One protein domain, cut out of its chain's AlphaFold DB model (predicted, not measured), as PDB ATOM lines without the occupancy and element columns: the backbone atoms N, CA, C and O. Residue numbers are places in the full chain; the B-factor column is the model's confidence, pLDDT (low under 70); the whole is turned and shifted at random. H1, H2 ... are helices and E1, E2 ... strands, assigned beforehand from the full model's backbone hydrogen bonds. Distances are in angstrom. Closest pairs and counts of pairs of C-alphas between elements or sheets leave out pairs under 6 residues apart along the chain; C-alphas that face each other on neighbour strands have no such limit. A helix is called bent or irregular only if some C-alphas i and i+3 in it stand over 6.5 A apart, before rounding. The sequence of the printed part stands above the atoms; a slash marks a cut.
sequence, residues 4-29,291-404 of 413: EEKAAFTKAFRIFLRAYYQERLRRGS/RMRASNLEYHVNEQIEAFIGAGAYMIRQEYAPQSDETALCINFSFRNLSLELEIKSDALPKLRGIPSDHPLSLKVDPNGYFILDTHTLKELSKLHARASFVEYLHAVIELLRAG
ATOM      1  N   GLU A   4      41.076  29.917  34.289       79.19
ATOM      2  CA  GLU A   4      41.338  29.486  32.905       79.19
ATOM      3  C   GLU A   4      41.569  27.971  32.804       79.19
ATOM      4  O   GLU A   4      40.999  27.303  31.939       79.19
ATOM      5  N   GLU A   5      42.320  27.402  33.752       76.06
ATOM      6  CA  GLU A   5      42.550  25.957  33.870       76.06
ATOM      7  C   GLU A   5      41.232  25.202  34.099       76.06
ATOM      8  O   GLU A   5      40.962  24.187  33.454       76.06
ATOM      9  N   LYS A   6      40.355  25.749  34.953       78.25
ATOM     10  CA  LYS A   6      39.016  25.203  35.211       78.25
ATOM     11  C   LYS A   6      38.136  25.196  33.958       78.25
ATOM     12  O   LYS A   6      37.409  24.227  33.713       78.25
ATOM     13  N   ALA A   7      38.196  26.256  33.153       79.75
ATOM     14  CA  ALA A   7      37.443  26.360  31.906       79.75
ATOM     15  C   ALA A   7      37.937  25.350  30.851       79.75
ATOM     16  O   ALA A   7      37.123  24.670  30.216       79.75
ATOM     17  N   ALA A   8      39.258  25.195  30.710       80.06
ATOM     18  CA  ALA A   8      39.863  24.199  29.826       80.06
ATOM     19  C   ALA A   8      39.500  22.764  30.249       80.06
ATOM     20  O   ALA A   8      39.063  21.966  29.411       80.06
ATOM     21  N   PHE A   9      39.576  22.467  31.552       80.38
ATOM     22  CA  PHE A   9      39.173  21.182  32.127       80.38
ATOM     23  C   PHE A   9      37.708  20.860  31.810       80.38
ATOM     24  O   PHE A   9      37.381  19.790  31.293       80.38
ATOM     25  N   THR A  10      36.822  21.829  32.045       79.81
ATOM     26  CA  THR A  10      35.379  21.696  31.806       79.81
ATOM     27  C   THR A  10      35.063  21.384  30.345       79.81
ATOM     28  O   THR A  10      34.244  20.508  30.049       79.81
ATOM     29  N   LYS A  11      35.725  22.076  29.412       83.19
ATOM     30  CA  LYS A  11      35.534  21.872  27.972       83.19
ATOM     31  C   LYS A  11      35.974  20.471  27.536       83.19
ATOM     32  O   LYS A  11      35.219  19.793  26.839       83.19
ATOM     33  N   ALA A  12      37.153  20.025  27.963       80.00
ATOM     34  CA  ALA A  12      37.675  18.700  27.626       80.00
ATOM     35  C   ALA A  12      36.810  17.567  28.210       80.00
ATOM     36  O   ALA A  12      36.514  16.589  27.517       80.00
ATOM     37  N   PHE A  13      36.328  17.728  29.447       79.62
ATOM     38  CA  PHE A  13      35.440  16.762  30.097       79.62
ATOM     39  C   PHE A  13      34.088  16.632  29.375       79.62
ATOM     40  O   PHE A  13      33.608  15.521  29.148       79.62
ATOM     41  N   ARG A  14      33.503  17.752  28.919       81.12
ATOM     42  CA  ARG A  14      32.265  17.764  28.113       81.12
ATOM     43  C   ARG A  14      32.398  16.984  26.813       81.12
ATOM     44  O   ARG A  14      31.517  16.192  26.485       81.12
ATOM     45  N   ILE A  15      33.481  17.222  26.073       82.12
ATOM     46  CA  ILE A  15      33.743  16.536  24.800       82.12
ATOM     47  C   ILE A  15      33.835  15.027  25.042       82.12
ATOM     48  O   ILE A  15      33.199  14.254  24.327       82.12
ATOM     49  N   PHE A  16      34.550  14.616  26.093       79.56
ATOM     50  CA  PHE A  16      34.690  13.202  26.420       79.56
ATOM     51  C   PHE A  16      33.353  12.564  26.797       79.56
ATOM     52  O   PHE A  16      33.010  11.515  26.264       79.56
ATOM     53  N   LEU A  17      32.568  13.187  27.681       79.25
ATOM     54  CA  LEU A  17      31.287  12.618  28.107       79.25
ATOM     55  C   LEU A  17      30.298  12.462  26.947       79.25
ATOM     56  O   LEU A  17      29.583  11.461  26.886       79.25
ATOM     57  N   ARG A  18      30.282  13.412  26.002       81.62
ATOM     58  CA  ARG A  18      29.492  13.279  24.769       81.62
ATOM     59  C   ARG A  18      29.937  12.056  23.965       81.62
ATOM     60  O   ARG A  18      29.087  11.231  23.638       81.62
ATOM     61  N   ALA A  19      31.239  11.901  23.726       80.00
ATOM     62  CA  ALA A  19      31.785  10.746  23.013       80.00
ATOM     63  C   ALA A  19      31.496   9.417  23.746       80.00
ATOM     64  O   ALA A  19      31.045   8.453  23.130       80.00
ATOM     65  N   TYR A  20      31.658   9.384  25.073       79.44
ATOM     66  CA  TYR A  20      31.371   8.225  25.922       79.44
ATOM     67  C   TYR A  20      29.917   7.756  25.782       79.44
ATOM     68  O   TYR A  20      29.656   6.577  25.532       79.44
ATOM     69  N   TYR A  21      28.952   8.672  25.922       82.56
ATOM     70  CA  TYR A  21      27.539   8.318  25.811       82.56
ATOM     71  C   TYR A  21      27.128   7.985  24.373       82.56
ATOM     72  O   TYR A  21      26.339   7.060  24.184       82.56
ATOM     73  N   GLN A  22      27.673   8.672  23.363       83.81
ATOM     74  CA  GLN A  22      27.423   8.350  21.953       83.81
ATOM     75  C   GLN A  22      27.855   6.920  21.612       83.81
ATOM     76  O   GLN A  22      27.066   6.165  21.043       83.81
ATOM     77  N   GLU A  23      29.051   6.509  22.030       82.06
ATOM     78  CA  GLU A  23      29.559   5.165  21.746       82.06
ATOM     79  C   GLU A  23      28.746   4.075  22.462       82.06
ATOM     80  O   GLU A  23      28.387   3.053  21.872       82.06
ATOM     81  N   ARG A  24      28.344   4.320  23.716       82.44
ATOM     82  CA  ARG A  24      27.435   3.433  24.466       82.44
ATOM     83  C   ARG A  24      26.078   3.275  23.787       82.44
ATOM     84  O   ARG A  24      25.538   2.167  23.742       82.44
ATOM     85  N   LEU A  25      25.522   4.370  23.272       86.94
ATOM     86  CA  LEU A  25      24.261   4.354  22.536       86.94
ATOM     87  C   LEU A  25      24.391   3.583  21.221       86.94
ATOM     88  O   LEU A  25      23.492   2.800  20.904       86.94
ATOM     89  N   ARG A  26      25.501   3.752  20.491       87.75
ATOM     90  CA  ARG A  26      25.791   3.015  19.254       87.75
ATOM     91  C   ARG A  26      25.880   1.511  19.517       87.75
ATOM     92  O   ARG A  26      25.044   0.765  19.007       87.75
ATOM     93  N   ARG A  27      26.789   1.077  20.399       83.69
ATOM     94  CA  ARG A  27      26.972  -0.346  20.757       83.69
ATOM     95  C   ARG A  27      25.702  -0.965  21.336       83.69
ATOM     96  O   ARG A  27      25.337  -2.087  20.996       83.69
ATOM     97  N   GLY A  28      24.999  -0.235  22.203       86.62
ATOM     98  CA  GLY A  28      23.736  -0.698  22.775       86.62
ATOM     99  C   GLY A  28      22.640  -0.878  21.720       86.62
ATOM    100  O   GLY A  28      21.872  -1.836  21.802       86.62
ATOM    101  N   SER A  29      22.594  -0.007  20.709       90.62
ATOM    102  CA  SER A  29      21.652  -0.123  19.588       90.62
ATOM    103  C   SER A  29      22.002  -1.288  18.658       90.62
ATOM    104  O   SER A  29      21.104  -2.005  18.231       90.62
ATOM    105  N   ARG A 291      20.348   7.033  27.077       86.25
ATOM    106  CA  ARG A 291      19.664   8.147  26.394       86.25
ATOM    107  C   ARG A 291      19.321   9.268  27.369       86.25
ATOM    108  O   ARG A 291      19.706  10.403  27.133       86.25
ATOM    109  N   MET A 292      18.681   8.938  28.492       85.25
ATOM    110  CA  MET A 292      18.346   9.916  29.534       85.25
ATOM    111  C   MET A 292      19.593  10.659  30.040       85.25
ATOM    112  O   MET A 292      19.586  11.879  30.161       85.25
ATOM    113  N   ARG A 293      20.685   9.935  30.305       80.69
ATOM    114  CA  ARG A 293      21.942  10.534  30.785       80.69
ATOM    115  C   ARG A 293      22.619  11.414  29.747       80.69
ATOM    116  O   ARG A 293      23.128  12.465  30.112       80.69
ATOM    117  N   ALA A 294      22.610  10.998  28.484       82.00
ATOM    118  CA  ALA A 294      23.125  11.807  27.388       82.00
ATOM    119  C   ALA A 294      22.350  13.130  27.269       82.00
ATOM    120  O   ALA A 294      22.971  14.178  27.129       82.00
ATOM    121  N   SER A 295      21.018  13.093  27.401       81.88
ATOM    122  CA  SER A 295      20.166  14.290  27.370       81.88
ATOM    123  C   SER A 295      20.375  15.208  28.578       81.88
ATOM    124  O   SER A 295      20.385  16.426  28.433       81.88
ATOM    125  N   ASN A 296      20.586  14.639  29.769       79.44
ATOM    126  CA  ASN A 296      20.775  15.405  31.007       79.44
ATOM    127  C   ASN A 296      22.220  15.877  31.224       79.44
ATOM    128  O   ASN A 296      22.510  16.557  32.211       79.44
ATOM    129  N   LEU A 297      23.131  15.513  30.319       75.62
ATOM    130  CA  LEU A 297      24.549  15.833  30.414       75.62
ATOM    131  C   LEU A 297      24.768  17.343  30.581       75.62
ATOM    132  O   LEU A 297      25.510  17.770  31.457       75.62
ATOM    133  N   GLU A 298      24.085  18.168  29.793       68.00
ATOM    134  CA  GLU A 298      24.311  19.620  29.816       68.00
ATOM    135  C   GLU A 298      23.889  20.289  31.131       68.00
ATOM    136  O   GLU A 298      24.456  21.319  31.492       68.00
ATOM    137  N   TYR A 299      22.971  19.671  31.879       69.69
ATOM    138  CA  TYR A 299      22.460  20.200  33.142       69.69
ATOM    139  C   TYR A 299      23.359  19.871  34.340       69.69
ATOM    140  O   TYR A 299      23.555  20.723  35.202       69.69
ATOM    141  N   HIS A 300      23.954  18.674  34.382       69.69
ATOM    142  CA  HIS A 300      24.706  18.204  35.558       69.69
ATOM    143  C   HIS A 300      26.225  18.211  35.395       69.69
ATOM    144  O   HIS A 300      26.948  17.965  36.358       69.69
ATOM    145  N   VAL A 301      26.750  18.489  34.198       73.44
ATOM    146  CA  VAL A 301      28.200  18.425  33.957       73.44
ATOM    147  C   VAL A 301      28.999  19.362  34.858       73.44
ATOM    148  O   VAL A 301      30.092  18.995  35.277       73.44
ATOM    149  N   ASN A 302      28.481  20.546  35.184       74.06
ATOM    150  CA  ASN A 302      29.208  21.469  36.055       74.06
ATOM    151  C   ASN A 302      29.325  20.911  37.482       74.06
ATOM    152  O   ASN A 302      30.428  20.854  38.008       74.06
ATOM    153  N   GLU A 303      28.228  20.417  38.064       71.81
ATOM    154  CA  GLU A 303      28.228  19.761  39.386       71.81
ATOM    155  C   GLU A 303      29.172  18.551  39.413       71.81
ATOM    156  O   GLU A 303      29.934  18.343  40.356       71.81
ATOM    157  N   GLN A 304      29.167  17.787  38.325       72.69
ATOM    158  CA  GLN A 304      30.052  16.651  38.113       72.69
ATOM    159  C   GLN A 304      31.531  17.054  38.086       72.69
ATOM    160  O   GLN A 304      32.353  16.395  38.719       72.69
ATOM    161  N   ILE A 305      31.878  18.140  37.396       73.69
ATOM    162  CA  ILE A 305      33.247  18.668  37.331       73.69
ATOM    163  C   ILE A 305      33.705  19.200  38.692       73.69
ATOM    164  O   ILE A 305      34.837  18.925  39.087       73.69
ATOM    165  N   GLU A 306      32.844  19.911  39.429       74.62
ATOM    166  CA  GLU A 306      33.173  20.384  40.783       74.62
ATOM    167  C   GLU A 306      33.502  19.217  41.720       74.62
ATOM    168  O   GLU A 306      34.467  19.294  42.480       74.62
ATOM    169  N   ALA A 307      32.762  18.107  41.625       70.94
ATOM    170  CA  ALA A 307      33.052  16.905  42.402       70.94
ATOM    171  C   ALA A 307      34.445  16.324  42.084       70.94
ATOM    172  O   ALA A 307      35.161  15.919  42.999       70.94
ATOM    173  N   PHE A 308      34.876  16.332  40.816       72.19
ATOM    174  CA  PHE A 308      36.224  15.878  40.437       72.19
ATOM    175  C   PHE A 308      37.329  16.797  40.940       72.19
ATOM    176  O   PHE A 308      38.338  16.317  41.461       72.19
ATOM    177  N   ILE A 309      37.138  18.108  40.811       74.56
ATOM    178  CA  ILE A 309      38.093  19.098  41.317       74.56
ATOM    179  C   ILE A 309      38.216  18.954  42.840       74.56
ATOM    180  O   ILE A 309      39.326  18.862  43.363       74.56
ATOM    181  N   GLY A 310      37.086  18.835  43.546       69.50
ATOM    182  CA  GLY A 310      37.047  18.571  44.987       69.50
ATOM    183  C   GLY A 310      37.684  17.233  45.381       69.50
ATOM    184  O   GLY A 310      38.214  17.095  46.484       69.50
ATOM    185  N   ALA A 311      37.709  16.257  44.470       67.62
ATOM    186  CA  ALA A 311      38.388  14.983  44.672       67.62
ATOM    187  C   ALA A 311      39.920  15.042  44.472       67.62
ATOM    188  O   ALA A 311      40.599  14.044  44.731       67.62
ATOM    189  N   GLY A 312      40.467  16.195  44.071       71.62
ATOM    190  CA  GLY A 312      41.899  16.416  43.867       71.62
ATOM    191  C   GLY A 312      42.349  16.334  42.408       71.62
ATOM    192  O   GLY A 312      43.556  16.311  42.163       71.62
ATOM    193  N   ALA A 313      41.421  16.275  41.444       77.94
ATOM    194  CA  ALA A 313      41.753  16.351  40.024       77.94
ATOM    195  C   ALA A 313      42.209  17.768  39.651       77.94
ATOM    196  O   ALA A 313      41.567  18.754  40.020       77.94
ATOM    197  N   TYR A 314      43.306  17.870  38.904       78.69
ATOM    198  CA  TYR A 314      43.900  19.162  38.540       78.69
ATOM    199  C   TYR A 314      44.206  19.307  37.047       78.69
ATOM    200  O   TYR A 314      44.399  20.424  36.577       78.69
ATOM    201  N   MET A 315      44.234  18.213  36.282       82.00
ATOM    202  CA  MET A 315      44.428  18.262  34.833       82.00
ATOM    203  C   MET A 315      43.653  17.137  34.158       82.00
ATOM    204  O   MET A 315      43.491  16.053  34.717       82.00
ATOM    205  N   ILE A 316      43.180  17.399  32.943       82.19
ATOM    206  CA  ILE A 316      42.509  16.409  32.113       82.19
ATOM    207  C   ILE A 316      42.950  16.542  30.666       82.19
ATOM    208  O   ILE A 316      43.091  17.653  30.151       82.19
ATOM    209  N   ARG A 317      43.145  15.410  30.001       83.31
ATOM    210  CA  ARG A 317      43.428  15.364  28.568       83.31
ATOM    211  C   ARG A 317      42.755  14.167  27.920       83.31
ATOM    212  O   ARG A 317      42.404  13.197  28.587       83.31
ATOM    213  N   GLN A 318      42.571  14.270  26.613       79.00
ATOM    214  CA  GLN A 318      42.111  13.165  25.787       79.00
ATOM    215  C   GLN A 318      43.312  12.593  25.045       79.00
ATOM    216  O   GLN A 318      44.057  13.337  24.410       79.00
ATOM    217  N   GLU A 319      43.494  11.282  25.133       82.25
ATOM    218  CA  GLU A 319      44.491  10.555  24.354       82.25
ATOM    219  C   GLU A 319      43.760   9.663  23.357       82.25
ATOM    220  O   GLU A 319      43.026   8.754  23.741       82.25
ATOM    221  N   TYR A 320      43.936   9.941  22.068       77.75
ATOM    222  CA  TYR A 320      43.453   9.064  21.010       77.75
ATOM    223  C   TYR A 320      44.497   7.980  20.744       77.75
ATOM    224  O   TYR A 320      45.661   8.290  20.487       77.75
ATOM    225  N   ALA A 321      44.078   6.720  20.807       72.81
ATOM    226  CA  ALA A 321      44.897   5.564  20.480       72.81
ATOM    227  C   ALA A 321      44.538   5.072  19.062       72.81
ATOM    228  O   ALA A 321      43.523   4.388  18.904       72.81
ATOM    229  N   PRO A 322      45.366   5.350  18.031       66.06
ATOM    230  CA  PRO A 322      45.038   5.036  16.633       66.06
ATOM    231  C   PRO A 322      44.894   3.537  16.358       66.06
ATOM    232  O   PRO A 322      44.195   3.131  15.440       66.06
ATOM    233  N   GLN A 323      45.567   2.703  17.155       67.88
ATOM    234  CA  GLN A 323      45.580   1.248  16.986       67.88
ATOM    235  C   GLN A 323      44.285   0.574  17.454       67.88
ATOM    236  O   GLN A 323      43.969  -0.518  16.992       67.88
ATOM    237  N   SER A 324      43.551   1.199  18.377       64.25
ATOM    238  CA  SER A 324      42.292   0.674  18.919       64.25
ATOM    239  C   SER A 324      41.077   1.517  18.533       64.25
ATOM    240  O   SER A 324      39.975   1.175  18.939       64.25
ATOM    241  N   ASP A 325      41.281   2.615  17.795       67.88
ATOM    242  CA  ASP A 325      40.270   3.637  17.491       67.88
ATOM    243  C   ASP A 325      39.485   4.086  18.742       67.88
ATOM    244  O   ASP A 325      38.270   4.276  18.742       67.88
ATOM    245  N   GLU A 326      40.197   4.216  19.865       69.06
ATOM    246  CA  GLU A 326      39.607   4.561  21.159       69.06
ATOM    247  C   GLU A 326      40.182   5.874  21.671       69.06
ATOM    248  O   GLU A 326      41.390   6.107  21.630       69.06
ATOM    249  N   THR A 327      39.309   6.710  22.229       74.31
ATOM    250  CA  THR A 327      39.717   7.893  22.990       74.31
ATOM    251  C   THR A 327      39.682   7.566  24.477       74.31
ATOM    252  O   THR A 327      38.641   7.167  25.006       74.31
ATOM    253  N   ALA A 328      40.810   7.747  25.156       80.31
ATOM    254  CA  ALA A 328      40.914   7.646  26.601       80.31
ATOM    255  C   ALA A 328      40.838   9.034  27.248       80.31
ATOM    256  O   ALA A 328      41.378  10.014  26.728       80.31
ATOM    257  N   LEU A 329      40.181   9.110  28.403       79.94
ATOM    258  CA  LEU A 329      40.247  10.253  29.301       79.94
ATOM    259  C   LEU A 329      41.375  10.029  30.297       79.94
ATOM    260  O   LEU A 329      41.295   9.103  31.099       79.94
ATOM    261  N   CYS A 330      42.386  10.886  30.279       84.94
ATOM    262  CA  CYS A 330      43.453  10.873  31.270       84.94
ATOM    263  C   CYS A 330      43.197  12.003  32.266       84.94
ATOM    264  O   CYS A 330      43.214  13.178  31.888       84.94
ATOM    265  N   ILE A 331      42.922  11.647  33.519       82.75
ATOM    266  CA  ILE A 331      42.664  12.584  34.616       82.75
ATOM    267  C   ILE A 331      43.841  12.525  35.581       82.75
ATOM    268  O   ILE A 331      44.067  11.495  36.216       82.75
ATOM    269  N   ASN A 332      44.550  13.635  35.747       84.81
ATOM    270  CA  ASN A 332      45.590  13.733  36.759       84.81
ATOM    271  C   ASN A 332      44.992  14.248  38.061       84.81
ATOM    272  O   ASN A 332      44.250  15.238  38.073       84.81
ATOM    273  N   PHE A 333      45.345  13.592  39.158       80.19
ATOM    274  CA  PHE A 333      44.890  13.954  40.489       80.19
ATOM    275  C   PHE A 333      46.019  13.840  41.511       80.19
ATOM    276  O   PHE A 333      46.951  13.044  41.369       80.19
ATOM    277  N   SER A 334      45.944  14.678  42.541       75.31
ATOM    278  CA  SER A 334      46.884  14.662  43.657       75.31
ATOM    279  C   SER A 334      46.375  13.730  44.753       75.31
ATOM    280  O   SER A 334      45.277  13.913  45.277       75.31
ATOM    281  N   PHE A 335      47.183  12.742  45.135       73.31
ATOM    282  CA  PHE A 335      46.855  11.789  46.193       73.31
ATOM    283  C   PHE A 335      48.045  11.583  47.127       73.31
ATOM    284  O   PHE A 335      49.078  11.084  46.698       73.31
ATOM    285  N   ARG A 336      47.905  11.949  48.410       69.25
ATOM    286  CA  ARG A 336      48.953  11.783  49.443       69.25
ATOM    287  C   ARG A 336      50.348  12.236  48.964       69.25
ATOM    288  O   ARG A 336      51.324  11.512  49.121       69.25
ATOM    289  N   ASN A 337      50.422  13.432  48.374       70.62
ATOM    290  CA  ASN A 337      51.633  14.045  47.802       70.62
ATOM    291  C   ASN A 337      52.206  13.362  46.543       70.62
ATOM    292  O   ASN A 337      53.294  13.722  46.101       70.62
ATOM    293  N   LEU A 338      51.465  12.440  45.925       72.81
ATOM    294  CA  LEU A 338      51.762  11.908  44.597       72.81
ATOM    295  C   LEU A 338      50.886  12.540  43.524       72.81
ATOM    296  O   LEU A 338      49.701  12.799  43.739       72.81
ATOM    297  N   SER A 339      51.471  12.704  42.341       79.44
ATOM    298  CA  SER A 339      50.731  12.962  41.109       79.44
ATOM    299  C   SER A 339      50.439  11.637  40.425       79.44
ATOM    300  O   SER A 339      51.361  10.960  39.981       79.44
ATOM    301  N   LEU A 340      49.162  11.271  40.361       82.00
ATOM    302  CA  LEU A 340      48.693  10.058  39.699       82.00
ATOM    303  C   LEU A 340      47.860  10.421  38.476       82.00
ATOM    304  O   LEU A 340      47.244  11.486  38.431       82.00
ATOM    305  N   GLU A 341      47.812   9.514  37.507       85.88
ATOM    306  CA  GLU A 341      47.005   9.667  36.301       85.88
ATOM    307  C   GLU A 341      46.051   8.485  36.150       85.88
ATOM    308  O   GLU A 341      46.472   7.333  36.117       85.88
ATOM    309  N   LEU A 342      44.755   8.776  36.057       84.50
ATOM    310  CA  LEU A 342      43.713   7.795  35.793       84.50
ATOM    311  C   LEU A 342      43.342   7.847  34.313       84.50
ATOM    312  O   LEU A 342      42.758   8.826  33.853       84.50
ATOM    313  N   GLU A 343      43.664   6.788  33.584       85.56
ATOM    314  CA  GLU A 343      43.224   6.556  32.214       85.56
ATOM    315  C   GLU A 343      41.893   5.796  32.229       85.56
ATOM    316  O   GLU A 343      41.788   4.702  32.787       85.56
ATOM    317  N   ILE A 344      40.869   6.358  31.590       77.50
ATOM    318  CA  ILE A 344      39.557   5.726  31.454       77.50
ATOM    319  C   ILE A 344      39.178   5.663  29.985       77.50
ATOM    320  O   ILE A 344      39.026   6.685  29.316       77.50
ATOM    321  N   LYS A 345      38.968   4.444  29.497       75.00
ATOM    322  CA  LYS A 345      38.399   4.179  28.176       75.00
ATOM    323  C   LYS A 345      36.905   3.903  28.298       75.00
ATOM    324  O   LYS A 345      36.402   3.610  29.382       75.00
ATOM    325  N   SER A 346      36.188   3.978  27.182       64.69
ATOM    326  CA  SER A 346      34.740   3.753  27.151       64.69
ATOM    327  C   SER A 346      34.336   2.361  27.650       64.69
ATOM    328  O   SER A 346      33.298   2.253  28.302       64.69
ATOM    329  N   ASP A 347      35.156   1.330  27.407       62.84
ATOM    330  CA  ASP A 347      34.858  -0.078  27.708       62.84
ATOM    331  C   ASP A 347      35.954  -0.842  28.470       62.84
ATOM    332  O   ASP A 347      35.896  -2.066  28.576       62.84
ATOM    333  N   ALA A 348      36.914  -0.136  29.068       67.19
ATOM    334  CA  ALA A 348      37.930  -0.754  29.916       67.19
ATOM    335  C   ALA A 348      37.730  -0.386  31.386       67.19
ATOM    336  O   ALA A 348      37.164   0.657  31.722       67.19
ATOM    337  N   LEU A 349      38.244  -1.242  32.269       71.31
ATOM    338  CA  LEU A 349      38.458  -0.844  33.653       71.31
ATOM    339  C   LEU A 349      39.437   0.340  33.694       71.31
ATOM    340  O   LEU A 349      40.300   0.450  32.820       71.31
ATOM    341  N   PRO A 350      39.329   1.219  34.699       76.88
ATOM    342  CA  PRO A 350      40.210   2.359  34.821       76.88
ATOM    343  C   PRO A 350      41.631   1.857  35.059       76.88
ATOM    344  O   PRO A 350      41.853   0.920  35.834       76.88
ATOM    345  N   LYS A 351      42.582   2.491  34.390       83.56
ATOM    346  CA  LYS A 351      43.998   2.170  34.470       83.56
ATOM    347  C   LYS A 351      44.718   3.303  35.181       83.56
ATOM    348  O   LYS A 351      44.551   4.468  34.832       83.56
ATOM    349  N   LEU A 352      45.510   2.966  36.189       82.62
ATOM    350  CA  LEU A 352      46.311   3.930  36.926       82.62
ATOM    351  C   LEU A 352      47.728   3.974  36.339       82.62
ATOM    352  O   LEU A 352      48.383   2.945  36.171       82.62
ATOM    353  N   ARG A 353      48.202   5.176  36.025       83.94
ATOM    354  CA  ARG A 353      49.521   5.468  35.456       83.94
ATOM    355  C   ARG A 353      50.325   6.361  36.404       83.94
ATOM    356  O   ARG A 353      49.766   7.067  37.246       83.94
ATOM    357  N   GLY A 354      51.650   6.333  36.246       76.19
ATOM    358  CA  GLY A 354      52.568   7.207  36.988       76.19
ATOM    359  C   GLY A 354      52.811   6.801  38.445       76.19
ATOM    360  O   GLY A 354      53.202   7.639  39.247       76.19
ATOM    361  N   ILE A 355      52.575   5.533  38.802       77.62
ATOM    362  CA  ILE A 355      52.852   5.020  40.150       77.62
ATOM    363  C   ILE A 355      54.356   4.729  40.273       77.62
ATOM    364  O   ILE A 355      54.862   3.909  39.502       77.62
ATOM    365  N   PRO A 356      55.075   5.336  41.235       78.12
ATOM    366  CA  PRO A 356      56.457   4.960  41.518       78.12
ATOM    367  C   PRO A 356      56.545   3.486  41.932       78.12
ATOM    368  O   PRO A 356      55.693   2.996  42.677       78.12
ATOM    369  N   SER A 357      57.562   2.764  41.458       75.81
ATOM    370  CA  SER A 357      57.717   1.323  41.721       75.81
ATOM    371  C   SER A 357      57.821   0.994  43.214       75.81
ATOM    372  O   SER A 357      57.353  -0.053  43.657       75.81
ATOM    373  N   ASP A 358      58.400   1.911  43.984       74.50
ATOM    374  CA  ASP A 358      58.594   1.868  45.433       74.50
ATOM    375  C   ASP A 358      57.358   2.314  46.237       74.50
ATOM    376  O   ASP A 358      57.322   2.158  47.460       74.50
ATOM    377  N   HIS A 359      56.314   2.831  45.580       76.62
ATOM    378  CA  HIS A 359      55.110   3.282  46.265       76.62
ATOM    379  C   HIS A 359      54.154   2.115  46.580       76.62
ATOM    380  O   HIS A 359      53.867   1.318  45.691       76.62
ATOM    381  N   PRO A 360      53.525   2.042  47.773       72.88
ATOM    382  CA  PRO A 360      52.621   0.944  48.148       72.88
ATOM    383  C   PRO A 360      51.437   0.682  47.201       72.88
ATOM    384  O   PRO A 360      50.870  -0.410  47.213       72.88
ATOM    385  N   LEU A 361      51.048   1.668  46.382       72.56
ATOM    386  CA  LEU A 361      50.009   1.496  45.357       72.56
ATOM    387  C   LEU A 361      50.453   0.603  44.188       72.56
ATOM    388  O   LEU A 361      49.585   0.043  43.524       72.56
ATOM    389  N   SER A 362      51.759   0.428  43.948       75.00
ATOM    390  CA  SER A 362      52.274  -0.440  42.876       75.00
ATOM    391  C   SER A 362      51.886  -1.907  43.097       75.00
ATOM    392  O   SER A 362      51.637  -2.632  42.144       75.00
ATOM    393  N   LEU A 363      51.715  -2.320  44.358       74.19
ATOM    394  CA  LEU A 363      51.251  -3.657  44.744       74.19
ATOM    395  C   LEU A 363      49.753  -3.887  44.495       74.19
ATOM    396  O   LEU A 363      49.265  -5.000  44.681       74.19
ATOM    397  N   LYS A 364      49.003  -2.833  44.154       74.12
ATOM    398  CA  LYS A 364      47.546  -2.881  43.976       74.12
ATOM    399  C   LYS A 364      47.114  -2.815  42.513       74.12
ATOM    400  O   LYS A 364      45.913  -2.830  42.233       74.12
ATOM    401  N   VAL A 365      48.073  -2.747  41.598       76.25
ATOM    402  CA  VAL A 365      47.837  -2.769  40.158       76.25
ATOM    403  C   VAL A 365      48.655  -3.873  39.501       76.25
ATOM    404  O   VAL A 365      49.693  -4.284  40.014       76.25
ATOM    405  N   ASP A 366      48.163  -4.386  38.382       80.38
ATOM    406  CA  ASP A 366      48.896  -5.328  37.548       80.38
ATOM    407  C   ASP A 366      50.034  -4.611  36.779       80.38
ATOM    408  O   ASP A 366      50.111  -3.376  36.782       80.38
ATOM    409  N   PRO A 367      50.920  -5.348  36.083       78.88
ATOM    410  CA  PRO A 367      52.003  -4.750  35.295       78.88
ATOM    411  C   PRO A 367      51.538  -3.786  34.192       78.88
ATOM    412  O   PRO A 367      52.334  -2.996  33.689       78.88
ATOM    413  N   ASN A 368      50.260  -3.837  33.809       79.19
ATOM    414  CA  ASN A 368      49.659  -2.956  32.818       79.19
ATOM    415  C   ASN A 368      48.962  -1.740  33.451       79.19
ATOM    416  O   ASN A 368      48.466  -0.900  32.699       79.19
ATOM    417  N   GLY A 369      48.937  -1.618  34.782       74.69
ATOM    418  CA  GLY A 369      48.320  -0.521  35.532       74.69
ATOM    419  C   GLY A 369      46.836  -0.718  35.872       74.69
ATOM    420  O   GLY A 369      46.204   0.224  36.353       74.69
ATOM    421  N   TYR A 370      46.250  -1.896  35.636       80.81
ATOM    422  CA  TYR A 370      44.863  -2.193  36.021       80.81
ATOM    423  C   TYR A 370      44.762  -2.605  37.485       80.81
ATOM    424  O   TYR A 370      45.630  -3.293  38.009       80.81
ATOM    425  N   PHE A 371      43.668  -2.237  38.147       75.75
ATOM    426  CA  PHE A 371      43.434  -2.602  39.544       75.75
ATOM    427  C   PHE A 371      43.354  -4.118  39.768       75.75
ATOM    428  O   PHE A 371      42.571  -4.810  39.116       75.75
ATOM    429  N   ILE A 372      44.087  -4.612  40.770       75.38
ATOM    430  CA  ILE A 372      43.952  -5.984  41.274       75.38
ATOM    431  C   ILE A 372      42.822  -5.996  42.310       75.38
ATOM    432  O   ILE A 372      43.018  -5.635  43.471       75.38
ATOM    433  N   LEU A 373      41.624  -6.376  41.871       72.81
ATOM    434  CA  LEU A 373      40.401  -6.410  42.680       72.81
ATOM    435  C   LEU A 373      39.972  -7.854  42.949       72.81
ATOM    436  O   LEU A 373      40.121  -8.716  42.084       72.81
ATOM    437  N   ASP A 374      39.376  -8.113  44.114       76.06
ATOM    438  CA  ASP A 374      38.698  -9.385  44.355       76.06
ATOM    439  C   ASP A 374      37.452  -9.525  43.457       76.06
ATOM    440  O   ASP A 374      36.854  -8.540  43.007       76.06
ATOM    441  N   THR A 375      37.031 -10.766  43.207       75.81
ATOM    442  CA  THR A 375      35.919 -11.086  42.298       75.81
ATOM    443  C   THR A 375      34.611 -10.387  42.680       75.81
ATOM    444  O   THR A 375      33.818 -10.041  41.801       75.81
ATOM    445  N   HIS A 376      34.363 -10.166  43.974       78.06
ATOM    446  CA  HIS A 376      33.158  -9.488  44.439       78.06
ATOM    447  C   HIS A 376      33.224  -7.986  44.123       78.06
ATOM    448  O   HIS A 376      32.306  -7.459  43.492       78.06
ATOM    449  N   THR A 377      34.325  -7.313  44.456       74.88
ATOM    450  CA  THR A 377      34.520  -5.882  44.163       74.88
ATOM    451  C   THR A 377      34.543  -5.601  42.660       74.88
ATOM    452  O   THR A 377      33.925  -4.637  42.208       74.88
ATOM    453  N   LEU A 378      35.152  -6.481  41.859       73.94
ATOM    454  CA  LEU A 378      35.120  -6.398  40.396       73.94
ATOM    455  C   LEU A 378      33.684  -6.481  39.850       73.94
ATOM    456  O   LEU A 378      33.298  -5.718  38.960       73.94
ATOM    457  N   LYS A 379      32.870  -7.393  40.397       74.88
ATOM    458  CA  LYS A 379      31.466  -7.573  40.007       74.88
ATOM    459  C   LYS A 379      30.612  -6.368  40.402       74.88
ATOM    460  O   LYS A 379      29.771  -5.948  39.607       74.88
ATOM    461  N   GLU A 380      30.835  -5.790  41.579       77.19
ATOM    462  CA  GLU A 380      30.135  -4.579  42.024       77.19
ATOM    463  C   GLU A 380      30.541  -3.343  41.215       77.19
ATOM    464  O   GLU A 380      29.663  -2.618  40.751       77.19
ATOM    465  N   LEU A 381      31.830  -3.152  40.920       73.44
ATOM    466  CA  LEU A 381      32.291  -2.096  40.011       73.44
ATOM    467  C   LEU A 381      31.720  -2.259  38.602       73.44
ATOM    468  O   LEU A 381      31.298  -1.278  37.998       73.44
ATOM    469  N   SER A 382      31.647  -3.489  38.088       71.62
ATOM    470  CA  SER A 382      31.055  -3.772  36.773       71.62
ATOM    471  C   SER A 382      29.554  -3.470  36.751       71.62
ATOM    472  O   SER A 382      29.042  -2.875  35.800       71.62
ATOM    473  N   LYS A 383      28.828  -3.819  37.823       73.44
ATOM    474  CA  LYS A 383      27.418  -3.439  37.995       73.44
ATOM    475  C   LYS A 383      27.260  -1.927  38.103       73.44
ATOM    476  O   LYS A 383      26.326  -1.392  37.509       73.44
ATOM    477  N   LEU A 384      28.136  -1.252  38.846       74.38
ATOM    478  CA  LEU A 384      28.113   0.197  39.020       74.38
ATOM    479  C   LEU A 384      28.388   0.899  37.690       74.38
ATOM    480  O   LEU A 384      27.623   1.775  37.313       74.38
ATOM    481  N   HIS A 385      29.366   0.442  36.914       71.31
ATOM    482  CA  HIS A 385      29.638   0.948  35.570       71.31
ATOM    483  C   HIS A 385      28.418   0.828  34.640       71.31
ATOM    484  O   HIS A 385      28.097   1.745  33.884       71.31
ATOM    485  N   ALA A 386      27.678  -0.280  34.739       67.00
ATOM    486  CA  ALA A 386      26.460  -0.504  33.960       67.00
ATOM    487  C   ALA A 386      25.227   0.263  34.485       67.00
ATOM    488  O   ALA A 386      24.248   0.443  33.754       67.00
ATOM    489  N   ARG A 387      25.211   0.672  35.763       67.94
ATOM    490  CA  ARG A 387      24.010   1.196  36.445       67.94
ATOM    491  C   ARG A 387      24.106   2.637  36.901       67.94
ATOM    492  O   ARG A 387      23.049   3.249  37.015       67.94
ATOM    493  N   ALA A 388      25.290   3.179  37.132       67.00
ATOM    494  CA  ALA A 388      25.544   4.507  37.679       67.00
ATOM    495  C   ALA A 388      25.998   5.474  36.580       67.00
ATOM    496  O   ALA A 388      26.347   5.051  35.474       67.00
ATOM    497  N   SER A 389      25.896   6.774  36.828       68.69
ATOM    498  CA  SER A 389      26.490   7.793  35.963       68.69
ATOM    499  C   SER A 389      28.006   7.586  35.873       68.69
ATOM    500  O   SER A 389      28.614   6.971  36.750       68.69
ATOM    501  N   PHE A 390      28.629   8.115  34.816       72.12
ATOM    502  CA  PHE A 390      30.085   8.036  34.664       72.12
ATOM    503  C   PHE A 390      30.810   8.613  35.891       72.12
ATOM    504  O   PHE A 390      31.844   8.110  36.308       72.12
ATOM    505  N   VAL A 391      30.211   9.619  36.524       68.62
ATOM    506  CA  VAL A 391      30.776  10.312  37.682       68.62
ATOM    507  C   VAL A 391      30.659   9.515  38.963       68.62
ATOM    508  O   VAL A 391      31.638   9.409  39.686       68.62
ATOM    509  N   GLU A 392      29.513   8.892  39.223       70.31
ATOM    510  CA  GLU A 392      29.373   7.971  40.357       70.31
ATOM    511  C   GLU A 392      30.333   6.782  40.224       70.31
ATOM    512  O   GLU A 392      30.943   6.365  41.207       70.31
ATOM    513  N   TYR A 393      30.502   6.268  39.002       73.94
ATOM    514  CA  TYR A 393      31.462   5.207  38.718       73.94
ATOM    515  C   TYR A 393      32.899   5.651  39.011       73.94
ATOM    516  O   TYR A 393      33.611   4.979  39.755       73.94
ATOM    517  N   LEU A 394      33.317   6.805  38.493       70.88
ATOM    518  CA  LEU A 394      34.655   7.332  38.746       70.88
ATOM    519  C   LEU A 394      34.886   7.734  40.203       70.88
ATOM    520  O   LEU A 394      35.973   7.508  40.725       70.88
ATOM    521  N   HIS A 395      33.884   8.293  40.877       70.56
ATOM    522  CA  HIS A 395      33.973   8.606  42.297       70.56
ATOM    523  C   HIS A 395      34.184   7.330  43.114       70.56
ATOM    524  O   HIS A 395      35.066   7.295  43.963       70.56
ATOM    525  N   ALA A 396      33.470   6.244  42.802       73.12
ATOM    526  CA  ALA A 396      33.705   4.951  43.440       73.12
ATOM    527  C   ALA A 396      35.118   4.405  43.169       73.12
ATOM    528  O   ALA A 396      35.736   3.844  44.068       73.12
ATOM    529  N   VAL A 397      35.661   4.603  41.964       73.69
ATOM    530  CA  VAL A 397      37.048   4.230  41.626       73.69
ATOM    531  C   VAL A 397      38.059   5.047  42.445       73.69
ATOM    532  O   VAL A 397      39.014   4.486  42.982       73.69
ATOM    533  N   ILE A 398      37.834   6.354  42.604       70.81
ATOM    534  CA  ILE A 398      38.671   7.242  43.429       70.81
ATOM    535  C   ILE A 398      38.546   6.900  44.923       70.81
ATOM    536  O   ILE A 398      39.537   6.913  45.651       70.81
ATOM    537  N   GLU A 399      37.359   6.542  45.399       70.69
ATOM    538  CA  GLU A 399      37.158   6.110  46.784       70.69
ATOM    539  C   GLU A 399      37.800   4.746  47.062       70.69
ATOM    540  O   GLU A 399      38.382   4.549  48.129       70.69
ATOM    541  N   LEU A 400      37.812   3.826  46.093       70.50
ATOM    542  CA  LEU A 400      38.585   2.581  46.197       70.50
ATOM    543  C   LEU A 400      40.090   2.852  46.317       70.50
ATOM    544  O   LEU A 400      40.760   2.223  47.140       70.50
ATOM    545  N   LEU A 401      40.608   3.829  45.566       64.69
ATOM    546  CA  LEU A 401      41.985   4.312  45.696       64.69
ATOM    547  C   LEU A 401      42.266   4.899  47.091       64.69
ATOM    548  O   LEU A 401      43.315   4.629  47.679       64.69
ATOM    549  N   ARG A 402      41.327   5.675  47.646       64.50
ATOM    550  CA  ARG A 402      41.464   6.349  48.954       64.50
ATOM    551  C   ARG A 402      41.361   5.406  50.143       64.50
ATOM    552  O   ARG A 402      42.137   5.537  51.091       64.50
ATOM    553  N   ALA A 403      40.425   4.464  50.090       61.41
ATOM    554  CA  ALA A 403      40.140   3.532  51.175       61.41
ATOM    555  C   ALA A 403      41.219   2.452  51.340       61.41
ATOM    556  O   ALA A 403      41.196   1.726  52.331       61.41
ATOM    557  N   GLY A 404      42.139   2.301  50.376       55.72
ATOM    558  CA  GLY A 404      43.180   1.270  50.419       55.72
ATOM    559  C   GLY A 404      42.633  -0.162  50.420       55.72
ATOM    560  O   GLY A 404      43.388  -1.095  50.675       55.72
TER     561      GLY A 404
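Overview. This is residues 4 to 29 and 291 to 404 of the 413 residues of an uncharacterized protein of Parcubacteria group bacterium RIFCSPLOWO2_01_FULL_48_18 (UniProt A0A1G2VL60). A strongly twisted four-strand sheet has the long helix H1 slantwise over E1 and E2 and the helix H5 on the same face; H2, bent like an L, packs on H1 with both arms, and H4 folds back beside H5. The printed part has 140 residues, with five named helices and four named strands in the order H1, H2, E1, E2, E3, E4, H3, H4, H5 along the chain, a mixed class of helices and strands; the sheet, in order E1 E2 E3 E4, is antiparallel, a meander, each strand the antiparallel neighbour of the one before. The whole is compact, radius of gyration of the C-alphas 14.9 A, spanning 43 by 38 by 31 A.

Along the chain. H1, residues 4 to 29, begins at C-alpha 4 (41.338, 29.486, 32.905) and is 38.0 A long. H2, residues 291 to 310, was assigned as one helix by its hydrogen bonds but is bent, C-alphas 299 and 302 being 7.5 A apart; arm H2a, 291 to 299, is irregular, with C-alphas 295 and 298 7.2 A apart, and arm H2b is 302 to 310. The strands are E1, 313 to 321, 22.5 A; E2, 326 to 335, 27.0 A; E3, 338 to 344, 19.0 A; and E4, 351 to 353. H3 is 360 to 364, H4 375 to 387, and H5, 390 to 403, ends at C-alpha 403 (40.140, 3.532, 51.175).

Arrangement. H1 is on the sheet at a height of 9.3 A, its closest C-alphas to E1 being Phe 9 and Ile 316, 5.8 A. H1 touches H2a at a shallow tilt of 12 degrees, opposite ways, closest C-alphas Tyr 21 and Ala 294, 5.8 A. Hairpins join E1 and E2 (N 317 to O 330, 2.9 A), E2 and E3 (N 331 to O 342, 2.8 A), and E3 and E4 (N 343 to O 351, 2.8 A). H4 and H5, a helical hairpin, touch at a shallow tilt of 27 degrees, closest C-alphas His 385 and Tyr 393, 5.6 A. H3 touches no helix. Each O i to N i+4 pair is within hydrogen-bond range in H1, H2b, H4 and H5, against 3 of 5 in H2a and 0 of 1 in H3, where 1 of 2 O i to N i+3 pairs is.

Size, cuts and confidence. The farthest C-alphas, Ser 29 and Asp 358, are 45.1 A apart. Residues 30 to 290 are not printed; C-alphas 29 and 291 are 10.9 A apart across the cut. Of the links printed whole, none is long. Mean pLDDT of the printed part is 75.9, with 23 residues under 70, among them 322 to 326 and 401 to 404.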